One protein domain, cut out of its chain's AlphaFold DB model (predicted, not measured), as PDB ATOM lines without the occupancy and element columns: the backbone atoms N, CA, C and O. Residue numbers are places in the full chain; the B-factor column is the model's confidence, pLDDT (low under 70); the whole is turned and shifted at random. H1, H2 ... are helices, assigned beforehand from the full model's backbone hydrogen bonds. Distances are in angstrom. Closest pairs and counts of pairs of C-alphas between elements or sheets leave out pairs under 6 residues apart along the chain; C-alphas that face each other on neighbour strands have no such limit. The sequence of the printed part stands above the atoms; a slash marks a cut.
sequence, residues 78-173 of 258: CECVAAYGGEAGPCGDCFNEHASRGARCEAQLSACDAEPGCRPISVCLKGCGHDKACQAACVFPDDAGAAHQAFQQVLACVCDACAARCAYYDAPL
ATOM      1  N   CYS A  78     -21.733  -9.949 -33.153       56.47
ATOM      2  CA  CYS A  78     -21.214 -10.596 -34.360       56.47
ATOM      3  C   CYS A  78     -21.035 -12.126 -34.267       56.47
ATOM      4  O   CYS A  78     -21.209 -12.784 -35.288       56.47
ATOM      5  N   GLU A  79     -20.718 -12.721 -33.106       62.31
ATOM      6  CA  GLU A  79     -20.681 -14.198 -32.998       62.31
ATOM      7  C   GLU A  79     -22.073 -14.810 -33.106       62.31
ATOM      8  O   GLU A  79     -22.270 -15.805 -33.800       62.31
ATOM      9  N   CYS A  80     -23.055 -14.177 -32.464       65.00
ATOM     10  CA  CYS A  80     -24.440 -14.624 -32.508       65.00
ATOM     11  C   CYS A  80     -25.013 -14.499 -33.936       65.00
ATOM     12  O   CYS A  80     -25.722 -15.383 -34.412       65.00
ATOM     13  N   VAL A  81     -24.622 -13.453 -34.678       64.00
ATOM     14  CA  VAL A  81     -24.954 -13.305 -36.107       64.00
ATOM     15  C   VAL A  81     -24.221 -14.334 -36.977       64.00
ATOM     16  O   VAL A  81     -24.814 -14.892 -37.896       64.00
ATOM     17  N   ALA A  82     -22.964 -14.663 -36.676       58.81
ATOM     18  CA  ALA A  82     -22.267 -15.738 -37.382       58.81
ATOM     19  C   ALA A  82     -22.952 -17.102 -37.165       58.81
ATOM     20  O   ALA A  82     -23.007 -17.914 -38.090       58.81
ATOM     21  N   ALA A  83     -23.531 -17.329 -35.978       58.66
ATOM     22  CA  ALA A  83     -24.337 -18.510 -35.675       58.66
ATOM     23  C   ALA A  83     -25.690 -18.519 -36.411       58.66
ATOM     24  O   ALA A  83     -26.147 -19.589 -36.809       58.66
ATOM     25  N   TYR A  84     -26.291 -17.350 -36.680       61.31
ATOM     26  CA  TYR A  84     -27.509 -17.222 -37.499       61.31
ATOM     27  C   TYR A  84     -27.324 -17.782 -38.919       61.31
ATOM     28  O   TYR A  84     -28.267 -18.308 -39.508       61.31
ATOM     29  N   GLY A  85     -26.110 -17.692 -39.470       57.09
ATOM     30  CA  GLY A  85     -25.814 -18.213 -40.800       57.09
ATOM     31  C   GLY A  85     -25.612 -19.727 -40.865       57.09
ATOM     32  O   GLY A  85     -25.708 -20.265 -41.958       57.09
ATOM     33  N   GLY A  86     -25.295 -20.414 -39.761       50.97
ATOM     34  CA  GLY A  86     -24.837 -21.813 -39.750       50.97
ATOM     35  C   GLY A  86     -25.960 -22.852 -39.873       50.97
ATOM     36  O   GLY A  86     -27.018 -22.690 -39.277       50.97
ATOM     37  N   GLU A  87     -25.730 -23.928 -40.637       51.50
ATOM     38  CA  GLU A  87     -26.683 -25.033 -40.845       51.50
ATOM     39  C   GLU A  87     -27.315 -25.561 -39.544       51.50
ATOM     40  O   GLU A  87     -26.636 -25.629 -38.524       51.50
ATOM     41  N   ALA A  88     -28.592 -25.970 -39.632       55.09
ATOM     42  CA  ALA A  88     -29.389 -26.798 -38.706       55.09
ATOM     43  C   ALA A  88     -28.685 -27.256 -37.410       55.09
ATOM     44  O   ALA A  88     -28.409 -28.441 -37.208       55.09
ATOM     45  N   GLY A  89     -28.393 -26.297 -36.538       69.56
ATOM     46  CA  GLY A  89     -27.794 -26.516 -35.233       69.56
ATOM     47  C   GLY A  89     -28.737 -26.044 -34.130       69.56
ATOM     48  O   GLY A  89     -29.621 -25.223 -34.386       69.56
ATOM     49  N   PRO A  90     -28.510 -26.475 -32.878       71.12
ATOM     50  CA  PRO A  90     -29.368 -26.129 -31.741       71.12
ATOM     51  C   PRO A  90     -29.522 -24.612 -31.549       71.12
ATOM     52  O   PRO A  90     -30.547 -24.143 -31.056       71.12
ATOM     53  N   CYS A  91     -28.523 -23.837 -31.982       74.69
ATOM     54  CA  CYS A  91     -28.578 -22.382 -31.961       74.69
ATOM     55  C   CYS A  91     -29.491 -21.793 -33.048       74.69
ATOM     56  O   CYS A  91     -30.305 -20.919 -32.754       74.69
ATOM     57  N   GLY A  92     -29.409 -22.303 -34.280       75.38
ATOM     58  CA  GLY A  92     -30.289 -21.892 -35.376       75.38
ATOM     59  C   GLY A  92     -31.751 -22.258 -35.108       75.38
ATOM     60  O   GLY A  92     -32.646 -21.465 -35.391       75.38
ATOM     61  N   ASP A  93     -32.002 -23.416 -34.491       81.94
ATOM     62  CA  ASP A  93     -33.349 -23.826 -34.081       81.94
ATOM     63  C   ASP A  93     -33.904 -22.922 -32.974       81.94
ATOM     64  O   ASP A  93     -35.030 -22.438 -33.086       81.94
ATOM     65  N   CYS A  94     -33.098 -22.615 -31.949       84.50
ATOM     66  CA  CYS A  94     -33.483 -21.677 -30.892       84.50
ATOM     67  C   CYS A  94     -33.772 -20.279 -31.453       84.50
ATOM     68  O   CYS A  94     -34.772 -19.654 -31.101       84.50
ATOM     69  N   PHE A  95     -32.934 -19.803 -32.374       79.94
ATOM     70  CA  PHE A  95     -33.159 -18.525 -33.032       79.94
ATOM     71  C   PHE A  95     -34.482 -18.529 -33.800       79.94
ATOM     72  O   PHE A  95     -35.280 -17.616 -33.631       79.94
ATOM     73  N   ASN A  96     -34.753 -19.554 -34.611       81.31
ATOM     74  CA  ASN A  96     -36.005 -19.648 -35.366       81.31
ATOM     75  C   ASN A  96     -37.234 -19.766 -34.450       81.31
ATOM     76  O   ASN A  96     -38.275 -19.183 -34.757       81.31
ATOM     77  N   GLU A  97     -37.115 -20.457 -33.315       84.81
ATOM     78  CA  GLU A  97     -38.145 -20.508 -32.271       84.81
ATOM     79  C   GLU A  97     -38.430 -19.100 -31.718       84.81
ATOM     80  O   GLU A  97     -39.587 -18.688 -31.634       84.81
ATOM     81  N   HIS A  98     -37.382 -18.329 -31.408       82.44
ATOM     82  CA  HIS A  98     -37.507 -17.020 -30.762       82.44
ATOM     83  C   HIS A  98     -37.706 -15.828 -31.712       82.44
ATOM     84  O   HIS A  98     -38.198 -14.782 -31.282       82.44
ATOM     85  N   ALA A  99     -37.378 -15.984 -32.992       74.31
ATOM     86  CA  ALA A  99     -37.624 -15.020 -34.064       74.31
ATOM     87  C   ALA A  99     -38.984 -15.235 -34.757       74.31
ATOM     88  O   ALA A  99     -39.326 -14.524 -35.704       74.31
ATOM     89  N   SER A 100     -39.773 -16.208 -34.295       77.31
ATOM     90  CA  SER A 100     -41.145 -16.433 -34.745       77.31
ATOM     91  C   SER A 100     -42.149 -15.612 -33.922       77.31
ATOM     92  O   SER A 100     -41.934 -15.314 -32.747       77.31
ATOM     93  N   ARG A 101     -43.280 -15.236 -34.538       63.06
ATOM     94  CA  ARG A 101     -44.369 -14.506 -33.856       63.06
ATOM     95  C   ARG A 101     -44.899 -15.317 -32.666       63.06
ATOM     96  O   ARG A 101     -45.147 -16.511 -32.819       63.06
ATOM     97  N   GLY A 102     -45.103 -14.670 -31.515       67.50
ATOM     98  CA  GLY A 102     -45.523 -15.321 -30.266       67.50
ATOM     99  C   GLY A 102     -44.382 -15.713 -29.318       67.50
ATOM    100  O   GLY A 102     -44.635 -16.342 -28.291       67.50
ATOM    101  N   ALA A 103     -43.133 -15.373 -29.644       81.31
ATOM    102  CA  ALA A 103     -41.977 -15.659 -28.803       81.31
ATOM    103  C   ALA A 103     -41.640 -14.530 -27.811       81.31
ATOM    104  O   ALA A 103     -42.148 -13.413 -27.889       81.31
ATOM    105  N   ARG A 104     -40.702 -14.805 -26.892       82.81
ATOM    106  CA  ARG A 104     -40.216 -13.844 -25.878       82.81
ATOM    107  C   ARG A 104     -39.732 -12.500 -26.445       82.81
ATOM    108  O   ARG A 104     -39.783 -11.512 -25.723       82.81
ATOM    109  N   CYS A 105     -39.299 -12.463 -27.705       89.12
ATOM    110  CA  CYS A 105     -38.770 -11.269 -28.369       89.12
ATOM    111  C   CYS A 105     -39.766 -10.612 -29.343       89.12
ATOM    112  O   CYS A 105     -39.369  -9.842 -30.217       89.12
ATOM    113  N   GLU A 106     -41.066 -10.914 -29.222       88.62
ATOM    114  CA  GLU A 106     -42.100 -10.383 -30.118       88.62
ATOM    115  C   GLU A 106     -42.187  -8.852 -30.086       88.62
ATOM    116  O   GLU A 106     -42.392  -8.236 -31.129       88.62
ATOM    117  N   ALA A 107     -41.977  -8.218 -28.928       89.50
ATOM    118  CA  ALA A 107     -42.016  -6.760 -28.819       89.50
ATOM    119  C   ALA A 107     -40.927  -6.104 -29.687       89.50
ATOM    120  O   ALA A 107     -41.213  -5.200 -30.472       89.50
ATOM    121  N   GLN A 108     -39.700  -6.616 -29.613       91.12
ATOM    122  CA  GLN A 108     -38.554  -6.160 -30.396       91.12
ATOM    123  C   GLN A 108     -38.776  -6.446 -31.883       91.12
ATOM    124  O   GLN A 108     -38.508  -5.592 -32.727       91.12
ATOM    125  N   LEU A 109     -39.328  -7.621 -32.208       89.19
ATOM    126  CA  LEU A 109     -39.640  -7.991 -33.586       89.19
ATOM    127  C   LEU A 109     -40.717  -7.072 -34.180       89.19
ATOM    128  O   LEU A 109     -40.570  -6.611 -35.306       89.19
ATOM    129  N   SER A 110     -41.747  -6.729 -33.404       90.69
ATOM    130  CA  SER A 110     -42.803  -5.801 -33.823       90.69
ATOM    131  C   SER A 110     -42.290  -4.371 -34.018       90.69
ATOM    132  O   SER A 110     -42.718  -3.689 -34.948       90.69
ATOM    133  N   ALA A 111     -41.334  -3.931 -33.192       90.81
ATOM    134  CA  ALA A 111     -40.672  -2.640 -33.348       90.81
ATOM    135  C   ALA A 111     -39.803  -2.603 -34.616       90.81
ATOM    136  O   ALA A 111     -39.816  -1.615 -35.343       90.81
ATOM    137  N   CYS A 112     -39.103  -3.698 -34.919       91.25
ATOM    138  CA  CYS A 112     -38.357  -3.855 -36.165       91.25
ATOM    139  C   CYS A 112     -39.295  -3.907 -37.387       91.25
ATOM    140  O   CYS A 112     -39.047  -3.217 -38.369       91.25
ATOM    141  N   ASP A 113     -40.418  -4.630 -37.325       90.62
ATOM    142  CA  ASP A 113     -41.410  -4.690 -38.412       90.62
ATOM    143  C   ASP A 113     -42.078  -3.329 -38.700       90.62
ATOM    144  O   ASP A 113     -42.524  -3.086 -39.825       90.62
ATOM    145  N   ALA A 114     -42.148  -2.435 -37.707       93.25
ATOM    146  CA  ALA A 114     -42.645  -1.072 -37.884       93.25
ATOM    147  C   ALA A 114     -41.663  -0.173 -38.661       93.25
ATOM    148  O   ALA A 114     -42.088   0.802 -39.283       93.25
ATOM    149  N   GLU A 115     -40.370  -0.511 -38.667       93.81
ATOM    150  CA  GLU A 115     -39.328   0.235 -39.366       93.81
ATOM    151  C   GLU A 115     -39.130  -0.296 -40.800       93.81
ATOM    152  O   GLU A 115     -38.722  -1.446 -41.006       93.81
ATOM    153  N   PRO A 116     -39.320   0.532 -41.845       89.38
ATOM    154  CA  PRO A 116     -39.188   0.083 -43.234       89.38
ATOM    155  C   PRO A 116     -37.764  -0.390 -43.582       89.38
ATOM    156  O   PRO A 116     -37.583  -1.182 -44.508       89.38
ATOM    157  N   GLY A 117     -36.756   0.062 -42.828       89.44
ATOM    158  CA  GLY A 117     -35.359  -0.335 -42.998       89.44
ATOM    159  C   GLY A 117     -35.007  -1.708 -42.419       89.44
ATOM    160  O   GLY A 117     -33.925  -2.210 -42.700       89.44
ATOM    161  N   CYS A 118     -35.888  -2.353 -41.652       91.06
ATOM    162  CA  CYS A 118     -35.557  -3.622 -40.996       91.06
ATOM    163  C   CYS A 118     -35.635  -4.819 -41.964       91.06
ATOM    164  O   CYS A 118     -34.791  -5.718 -41.969       91.06
ATOM    165  N   ARG A 119     -36.609  -4.800 -42.883       89.50
ATOM    166  CA  ARG A 119     -36.777  -5.832 -43.918       89.50
ATOM    167  C   ARG A 119     -35.552  -6.010 -44.836       89.50
ATOM    168  O   ARG A 119     -35.177  -7.165 -45.048       89.50
ATOM    169  N   PRO A 120     -34.903  -4.959 -45.381       91.75
ATOM    170  CA  PRO A 120     -33.720  -5.136 -46.225       91.75
ATOM    171  C   PRO A 120     -32.524  -5.750 -45.485       91.75
ATOM    172  O   PRO A 120     -31.787  -6.508 -46.110       91.75
ATOM    173  N   ILE A 121     -32.377  -5.539 -44.171       90.69
ATOM    174  CA  ILE A 121     -31.320  -6.182 -43.364       90.69
ATOM    175  C   ILE A 121     -31.475  -7.708 -43.408       90.69
ATOM    176  O   ILE A 121     -30.526  -8.433 -43.702       90.69
ATOM    177  N   SER A 122     -32.704  -8.206 -43.224       85.62
ATOM    178  CA  SER A 122     -32.993  -9.648 -43.294       85.62
ATOM    179  C   SER A 122     -32.720 -10.258 -44.678       85.62
ATOM    180  O   SER A 122     -32.316 -11.418 -44.781       85.62
ATOM    181  N   VAL A 123     -32.919  -9.483 -45.752       90.88
ATOM    182  CA  VAL A 123     -32.627  -9.903 -47.133       90.88
ATOM    183  C   VAL A 123     -31.118  -9.908 -47.383       90.88
ATOM    184  O   VAL A 123     -30.611 -10.859 -47.970       90.88
ATOM    185  N   CYS A 124     -30.409  -8.891 -46.889       92.12
ATOM    186  CA  CYS A 124     -28.953  -8.779 -46.955       92.12
ATOM    187  C   CYS A 124     -28.284  -9.989 -46.286       92.12
ATOM    188  O   CYS A 124     -27.499 -10.690 -46.919       92.12
ATOM    189  N   LEU A 125     -28.707 -10.329 -45.063       87.62
ATOM    190  CA  LEU A 125     -28.203 -11.494 -44.331       87.62
ATOM    191  C   LEU A 125     -28.414 -12.813 -45.083       87.62
ATOM    192  O   LEU A 125     -27.507 -13.640 -45.136       87.62
ATOM    193  N   LYS A 126     -29.584 -13.004 -45.706       86.06
ATOM    194  CA  LYS A 126     -29.851 -14.195 -46.532       86.06
ATOM    195  C   LYS A 126     -28.940 -14.272 -47.757       86.06
ATOM    196  O   LYS A 126     -28.563 -15.370 -48.149       86.06
ATOM    197  N   GLY A 127     -28.591 -13.129 -48.350       89.94
ATOM    198  CA  GLY A 127     -27.661 -13.056 -49.477       89.94
ATOM    199  C   GLY A 127     -26.209 -13.349 -49.094       89.94
ATOM    200  O   GLY A 127     -25.459 -13.859 -49.920       89.94
ATOM    201  N   CYS A 128     -25.819 -13.076 -47.847       88.81
ATOM    202  CA  CYS A 128     -24.449 -13.283 -47.373       88.81
ATOM    203  C   CYS A 128     -24.083 -14.747 -47.087       88.81
ATOM    204  O   CYS A 128     -22.898 -15.070 -46.995       88.81
ATOM    205  N   GLY A 129     -25.062 -15.640 -46.913       84.12
ATOM    206  CA  GLY A 129     -24.795 -17.029 -46.528       84.12
ATOM    207  C   GLY A 129     -24.002 -17.099 -45.218       84.12
ATOM    208  O   GLY A 129     -24.454 -16.573 -44.206       84.12
ATOM    209  N   HIS A 130     -22.813 -17.711 -45.251       76.19
ATOM    210  CA  HIS A 130     -21.903 -17.842 -44.101       76.19
ATOM    211  C   HIS A 130     -20.769 -16.804 -44.074       76.19
ATOM    212  O   HIS A 130     -19.863 -16.904 -43.245       76.19
ATOM    213  N   ASP A 131     -20.763 -15.836 -44.994       83.75
ATOM    214  CA  ASP A 131     -19.703 -14.835 -45.036       83.75
ATOM    215  C   ASP A 131     -19.856 -13.843 -43.873       83.75
ATOM    216  O   ASP A 131     -20.761 -13.005 -43.849       83.75
ATOM    217  N   LYS A 132     -18.953 -13.945 -42.891       79.12
ATOM    218  CA  LYS A 132     -18.980 -13.129 -41.669       79.12
ATOM    219  C   LYS A 132     -18.798 -11.637 -41.951       79.12
ATOM    220  O   LYS A 132     -19.393 -10.815 -41.260       79.12
ATOM    221  N   ALA A 133     -17.982 -11.274 -42.942       84.88
ATOM    222  CA  ALA A 133     -17.721  -9.876 -43.275       84.88
ATOM    223  C   ALA A 133     -18.949  -9.235 -43.938       84.88
ATOM    224  O   ALA A 133     -19.340  -8.126 -43.581       84.88
ATOM    225  N   CYS A 134     -19.603  -9.970 -44.836       88.50
ATOM    226  CA  CYS A 134     -20.857  -9.590 -45.470       88.50
ATOM    227  C   CYS A 134     -21.977  -9.448 -44.434       88.50
ATOM    228  O   CYS A 134     -22.656  -8.425 -44.393       88.50
ATOM    229  N   GLN A 135     -22.134 -10.430 -43.541       85.62
ATOM    230  CA  GLN A 135     -23.136 -10.366 -42.475       85.62
ATOM    231  C   GLN A 135     -22.910  -9.171 -41.539       85.62
ATOM    232  O   GLN A 135     -23.863  -8.464 -41.210       85.62
ATOM    233  N   ALA A 136     -21.659  -8.915 -41.139       84.00
ATOM    234  CA  ALA A 136     -21.320  -7.759 -40.316       84.00
ATOM    235  C   ALA A 136     -21.649  -6.445 -41.036       84.00
ATOM    236  O   ALA A 136     -22.266  -5.574 -40.433       84.00
ATOM    237  N   ALA A 137     -21.337  -6.330 -42.329       88.31
ATOM    238  CA  ALA A 137     -21.680  -5.154 -43.126       88.31
ATOM    239  C   ALA A 137     -23.201  -4.933 -43.248       88.31
ATOM    240  O   ALA A 137     -23.654  -3.792 -43.263       88.31
ATOM    241  N   CYS A 138     -24.004  -6.004 -43.285       89.88
ATOM    242  CA  CYS A 138     -25.466  -5.904 -43.300       89.88
ATOM    243  C   CYS A 138     -26.062  -5.415 -41.970       89.88
ATOM    244  O   CYS A 138     -27.110  -4.779 -41.977       89.88
ATOM    245  N   VAL A 139     -25.454  -5.767 -40.832       86.94
ATOM    246  CA  VAL A 139     -25.985  -5.456 -39.487       86.94
ATOM    247  C   VAL A 139     -25.385  -4.169 -38.914       86.94
ATOM    248  O   VAL A 139     -26.035  -3.476 -38.127       86.94
ATOM    249  N   PHE A 140     -24.161  -3.841 -39.318       85.25
ATOM    250  CA  PHE A 140     -23.378  -2.711 -38.831       85.25
ATOM    251  C   PHE A 140     -22.828  -1.876 -39.997       85.25
ATOM    252  O   PHE A 140     -21.609  -1.796 -40.164       85.25
ATOM    253  N   PRO A 141     -23.685  -1.255 -40.825       85.25
ATOM    254  CA  PRO A 141     -23.197  -0.264 -41.770       85.25
ATOM    255  C   PRO A 141     -22.729   0.990 -41.021       85.25
ATOM    256  O   PRO A 141     -23.249   1.317 -39.952       85.25
ATOM    257  N   ASP A 142     -21.801   1.731 -41.622       77.56
ATOM    258  CA  ASP A 142     -21.311   3.004 -41.076       77.56
ATOM    259  C   ASP A 142     -22.447   4.039 -40.886       77.56
ATOM    260  O   ASP A 142     -22.395   4.869 -39.979       77.56
ATOM    261  N   ASP A 143     -23.527   3.918 -41.668       77.50
ATOM    262  CA  ASP A 143     -24.735   4.748 -41.602       77.50
ATOM    263  C   ASP A 143     -25.892   4.039 -40.860       77.50
ATOM    264  O   ASP A 143     -27.031   3.979 -41.341       77.50
ATOM    265  N   ALA A 144     -25.614   3.433 -39.701       79.06
ATOM    266  CA  ALA A 144     -26.606   2.685 -38.925       79.06
ATOM    267  C   ALA A 144     -27.773   3.578 -38.447       79.06
ATOM    268  O   ALA A 144     -27.714   4.235 -37.407       79.06
ATOM    269  N   GLY A 145     -28.867   3.589 -39.213       86.12
ATOM    270  CA  GLY A 145     -30.123   4.246 -38.842       86.12
ATOM    271  C   GLY A 145     -30.928   3.494 -37.770       86.12
ATOM    272  O   GLY A 145     -30.562   2.402 -37.336       86.12
ATOM    273  N   ALA A 146     -32.085   4.053 -37.392       87.75
ATOM    274  CA  ALA A 146     -32.986   3.490 -36.374       87.75
ATOM    275  C   ALA A 146     -33.368   2.019 -36.636       87.75
ATOM    276  O   ALA A 146     -33.423   1.217 -35.706       87.75
ATOM    277  N   ALA A 147     -33.536   1.635 -37.904       89.00
ATOM    278  CA  ALA A 147     -33.810   0.253 -38.289       89.00
ATOM    279  C   ALA A 147     -32.694  -0.735 -37.899       89.00
ATOM    280  O   ALA A 147     -32.988  -1.845 -37.462       89.00
ATOM    281  N   HIS A 148     -31.420  -0.339 -38.013       88.75
ATOM    282  CA  HIS A 148     -30.301  -1.191 -37.597       88.75
ATOM    283  C   HIS A 148     -30.271  -1.347 -36.079       88.75
ATOM    284  O   HIS A 148     -30.060  -2.449 -35.584       88.75
ATOM    285  N   GLN A 149     -30.573  -0.279 -35.334       88.94
ATOM    286  CA  GLN A 149     -30.687  -0.356 -33.877       88.94
ATOM    287  C   GLN A 149     -31.847  -1.259 -33.440       88.94
ATOM    288  O   GLN A 149     -31.674  -2.087 -32.547       88.94
ATOM    289  N   ALA A 150     -33.010  -1.161 -34.091       90.31
ATOM    290  CA  ALA A 150     -34.144  -2.043 -33.820       90.31
ATOM    291  C   ALA A 150     -33.790  -3.514 -34.100       90.31
ATOM    292  O   ALA A 150     -34.071  -4.388 -33.281       90.31
ATOM    293  N   PHE A 151     -33.103  -3.792 -35.212       89.25
ATOM    294  CA  PHE A 151     -32.636  -5.140 -35.533       89.25
ATOM    295  C   PHE A 151     -31.612  -5.666 -34.512       89.25
ATOM    296  O   PHE A 151     -31.691  -6.818 -34.086       89.25
ATOM    297  N   GLN A 152     -30.687  -4.820 -34.050       87.38
ATOM    298  CA  GLN A 152     -29.723  -5.175 -33.004       87.38
ATOM    299  C   GLN A 152     -30.404  -5.492 -31.664       87.38
ATOM    300  O   GLN A 152     -29.957  -6.397 -30.966       87.38
ATOM    301  N   GLN A 153     -31.506  -4.816 -31.319       89.81
ATOM    302  CA  GLN A 153     -32.298  -5.144 -30.125       89.81
ATOM    303  C   GLN A 153     -32.994  -6.505 -30.241       89.81
ATOM    304  O   GLN A 153     -33.059  -7.245 -29.257       89.81
ATOM    305  N   VAL A 154     -33.487  -6.858 -31.435       89.50
ATOM    306  CA  VAL A 154     -34.025  -8.203 -31.701       89.50
ATOM    307  C   VAL A 154     -32.934  -9.243 -31.493       89.50
ATOM    308  O   VAL A 154     -33.141 -10.193 -30.742       89.50
ATOM    309  N   LEU A 155     -31.763  -9.036 -32.103       86.12
ATOM    310  CA  LEU A 155     -30.622  -9.932 -31.940       86.12
ATOM    311  C   LEU A 155     -30.240 -10.071 -30.466       86.12
ATOM    312  O   LEU A 155     -30.176 -11.189 -29.979       86.12
ATOM    313  N   ALA A 156     -30.078  -8.969 -29.733       85.75
ATOM    314  CA  ALA A 156     -29.732  -9.004 -28.314       85.75
ATOM    315  C   ALA A 156     -30.740  -9.821 -27.484       85.75
ATOM    316  O   ALA A 156     -30.333 -10.664 -26.690       85.75
ATOM    317  N   CYS A 157     -32.044  -9.635 -27.714       89.44
ATOM    318  CA  CYS A 157     -33.084 -10.404 -27.028       89.44
ATOM    319  C   CYS A 157     -33.010 -11.903 -27.347       89.44
ATOM    320  O   CYS A 157     -33.109 -12.741 -26.450       89.44
ATOM    321  N   VAL A 158     -32.832 -12.256 -28.624       85.81
ATOM    322  CA  VAL A 158     -32.752 -13.661 -29.033       85.81
ATOM    323  C   VAL A 158     -31.477 -14.305 -28.500       85.81
ATOM    324  O   VAL A 158     -31.519 -15.441 -28.036       85.81
ATOM    325  N   CYS A 159     -30.358 -13.585 -28.508       82.62
ATOM    326  CA  CYS A 159     -29.106 -14.105 -27.989       82.62
ATOM    327  C   CYS A 159     -29.164 -14.289 -26.461       82.62
ATOM    328  O   CYS A 159     -28.711 -15.322 -25.991       82.62
ATOM    329  N   ASP A 160     -29.811 -13.402 -25.695       82.81
ATOM    330  CA  ASP A 160     -30.069 -13.620 -24.257       82.81
ATOM    331  C   ASP A 160     -30.943 -14.865 -24.010       82.81
ATOM    332  O   ASP A 160     -30.627 -15.715 -23.175       82.81
ATOM    333  N   ALA A 161     -32.000 -15.043 -24.808       84.50
ATOM    334  CA  ALA A 161     -32.878 -16.209 -24.709       84.50
ATOM    335  C   ALA A 161     -32.181 -17.527 -25.097       84.50
ATOM    336  O   ALA A 161     -32.487 -18.582 -24.534       84.50
ATOM    337  N   CYS A 162     -31.252 -17.473 -26.054       83.25
ATOM    338  CA  CYS A 162     -30.600 -18.641 -26.637       83.25
ATOM    339  C   CYS A 162     -29.173 -18.890 -26.139       83.25
ATOM    340  O   CYS A 162     -28.632 -19.949 -26.448       83.25
ATOM    341  N   ALA A 163     -28.573 -18.004 -25.336       76.56
ATOM    342  CA  ALA A 163     -27.188 -18.117 -24.863       76.56
ATOM    343  C   ALA A 163     -26.896 -19.467 -24.189       76.56
ATOM    344  O   ALA A 163     -25.837 -20.051 -24.394       76.56
ATOM    345  N   ALA A 164     -27.866 -20.019 -23.454       69.12
ATOM    346  CA  ALA A 164     -27.730 -21.324 -22.803       69.12
ATOM    347  C   ALA A 164     -27.733 -22.521 -23.780       69.12
ATOM    348  O   ALA A 164     -27.249 -23.595 -23.433       69.12
ATOM    349  N   ARG A 165     -28.305 -22.362 -24.982       69.56
ATOM    350  CA  ARG A 165     -28.369 -23.393 -26.043       69.56
ATOM    351  C   ARG A 165     -27.294 -23.199 -27.112       69.56
ATOM    352  O   ARG A 165     -26.910 -24.157 -27.777       69.56
ATOM    353  N   CYS A 166     -26.821 -21.971 -27.273       67.12
ATOM    354  CA  CYS A 166     -25.778 -21.570 -28.198       67.12
ATOM    355  C   CYS A 166     -24.427 -21.490 -27.472       67.12
ATOM    356  O   CYS A 166     -23.840 -20.420 -27.373       67.12
ATOM    357  N   ALA A 167     -23.932 -22.607 -26.941       58.50
ATOM    358  CA  ALA A 167     -22.538 -22.694 -26.513       58.50
ATOM    359  C   ALA A 167     -21.710 -23.179 -27.709       58.50
ATOM    360  O   ALA A 167     -21.846 -24.325 -28.142       58.50
ATOM    361  N   TYR A 168     -20.891 -22.298 -28.280       54.91
ATOM    362  CA  TYR A 168     -19.915 -22.684 -29.294       54.91
ATOM    363  C   TYR A 168     -18.601 -22.972 -28.551       54.91
ATOM    364  O   TYR A 168     -18.003 -22.060 -27.993       54.91
ATOM    365  N   TYR A 169     -18.189 -24.244 -28.476       50.72
ATOM    366  CA  TYR A 169     -16.984 -24.696 -27.748       50.72
ATOM    367  C   TYR A 169     -16.927 -24.306 -26.252       50.72
ATOM    368  O   TYR A 169     -15.941 -23.730 -25.803       50.72
ATOM    369  N   ASP A 170     -17.974 -24.619 -25.474       49.16
ATOM    370  CA  ASP A 170     -18.026 -24.442 -24.002       49.16
ATOM    371  C   ASP A 170     -17.838 -23.001 -23.476       49.16
ATOM    372  O   ASP A 170     -17.851 -22.771 -22.265       49.16
ATOM    373  N   ALA A 171     -17.745 -22.011 -24.366       49.31
ATOM    374  CA  ALA A 171     -17.799 -20.602 -24.016       49.31
ATOM    375  C   ALA A 171     -19.245 -20.088 -24.159       49.31
ATOM    376  O   ALA A 171     -19.869 -20.287 -25.210       49.31
ATOM    377  N   PRO A 172     -19.817 -19.441 -23.126       51.44
ATOM    378  CA  PRO A 172     -21.081 -18.737 -23.275       51.44
ATOM    379  C   PRO A 172     -20.894 -17.579 -24.261       51.44
ATOM    380  O   PRO A 172     -19.951 -16.801 -24.131       51.44
ATOM    381  N   LEU A 173     -21.797 -17.452 -25.236       52.25
ATOM    382  CA  LEU A 173     -21.829 -16.288 -26.120       52.25
ATOM    383  C   LEU A 173     -22.149 -15.042 -25.285       52.25
ATOM    384  O   LEU A 173     -23.286 -14.845 -24.850       52.25
TER     385      LEU A 173
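AT A GLANCE: This is residues 78 to 173 of the 258 residues of an uncharacterized protein of Sorangium cellulosum (UniProt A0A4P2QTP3). What shape is this? Five short helices, H1 to H5, follow one another in a loosely closed ring, and the long helix H6 runs across one side of it, with H3 alongside and the hairpin of H4 and H5 near its beginning. What is it made of? The printed part has 96 residues with six named helices, H1 to H6 in chain order, and no named strand; the class is all helix. How tightly is it gathered? It is compact, with a radius of gyration of the C-alphas of 12.7 A, and spans 36 by 30 by 19 A.

HOW THE PARTS SIT: What does the first helix meet? H1, residues 78 to 84, touches H2, residues 90 to 98, about perpendicular at 86 degrees, the closest C-alphas being those of Tyr 84 and Gly 92, 5.8 A apart. H1 also touches H5, residues 132 to 139, about perpendicular at 84 degrees, with the C-alphas of Ala 82 and Lys 132 closest at 6.0 A. What meets the long helix? H3, residues 106 to 114, touches H6, residues 146 to 162, at a shallow tilt of 20 degrees, opposite ways, closest at the C-alphas of Gln 108 and Val 154, 5.1 A. H2 touches residues 158 to 162 of H6 alone, at a steep tilt of 59 degrees, opposite ways, the C-alphas of Cys 94 and Cys 162 being closest at 6.0 A. H4, residues 118 to 128, touches residues 147 to 151 of H6 alone, at a steep tilt of 67 degrees, the same way, closest at the C-alphas of Cys 118 and Ala 147, 5.0 A. Which helices form a hairpin? H4 and H5 touch at a shallow tilt of 11 degrees, opposite ways, with the C-alphas of Cys 128 and Cys 134 closest at 5.5 A. How do the backbones run? In H1 to H6 every O i to N i+4 pair is within hydrogen-bond range.

IN THESE COORDINATES: Where does the first helix begin? C-alpha 78 of H1 is at (-21.214, -10.596, -34.360). How long are the longer helices? H4 measures 16.0 A from first to last C-alpha, and H6 24.3 A, ending with C-alpha 162 at (-30.600, -18.641, -26.637).

THE WHOLE: How far does it reach? The two C-alphas farthest apart, those of Pro 116 and Asp 170, are 37.7 A apart. Are there cuts or long links? The printed part has no cut, and no link is long. Where is confidence low? Residues 78 to 89, 101 to 102 and 164 to 173 have pLDDT under 70.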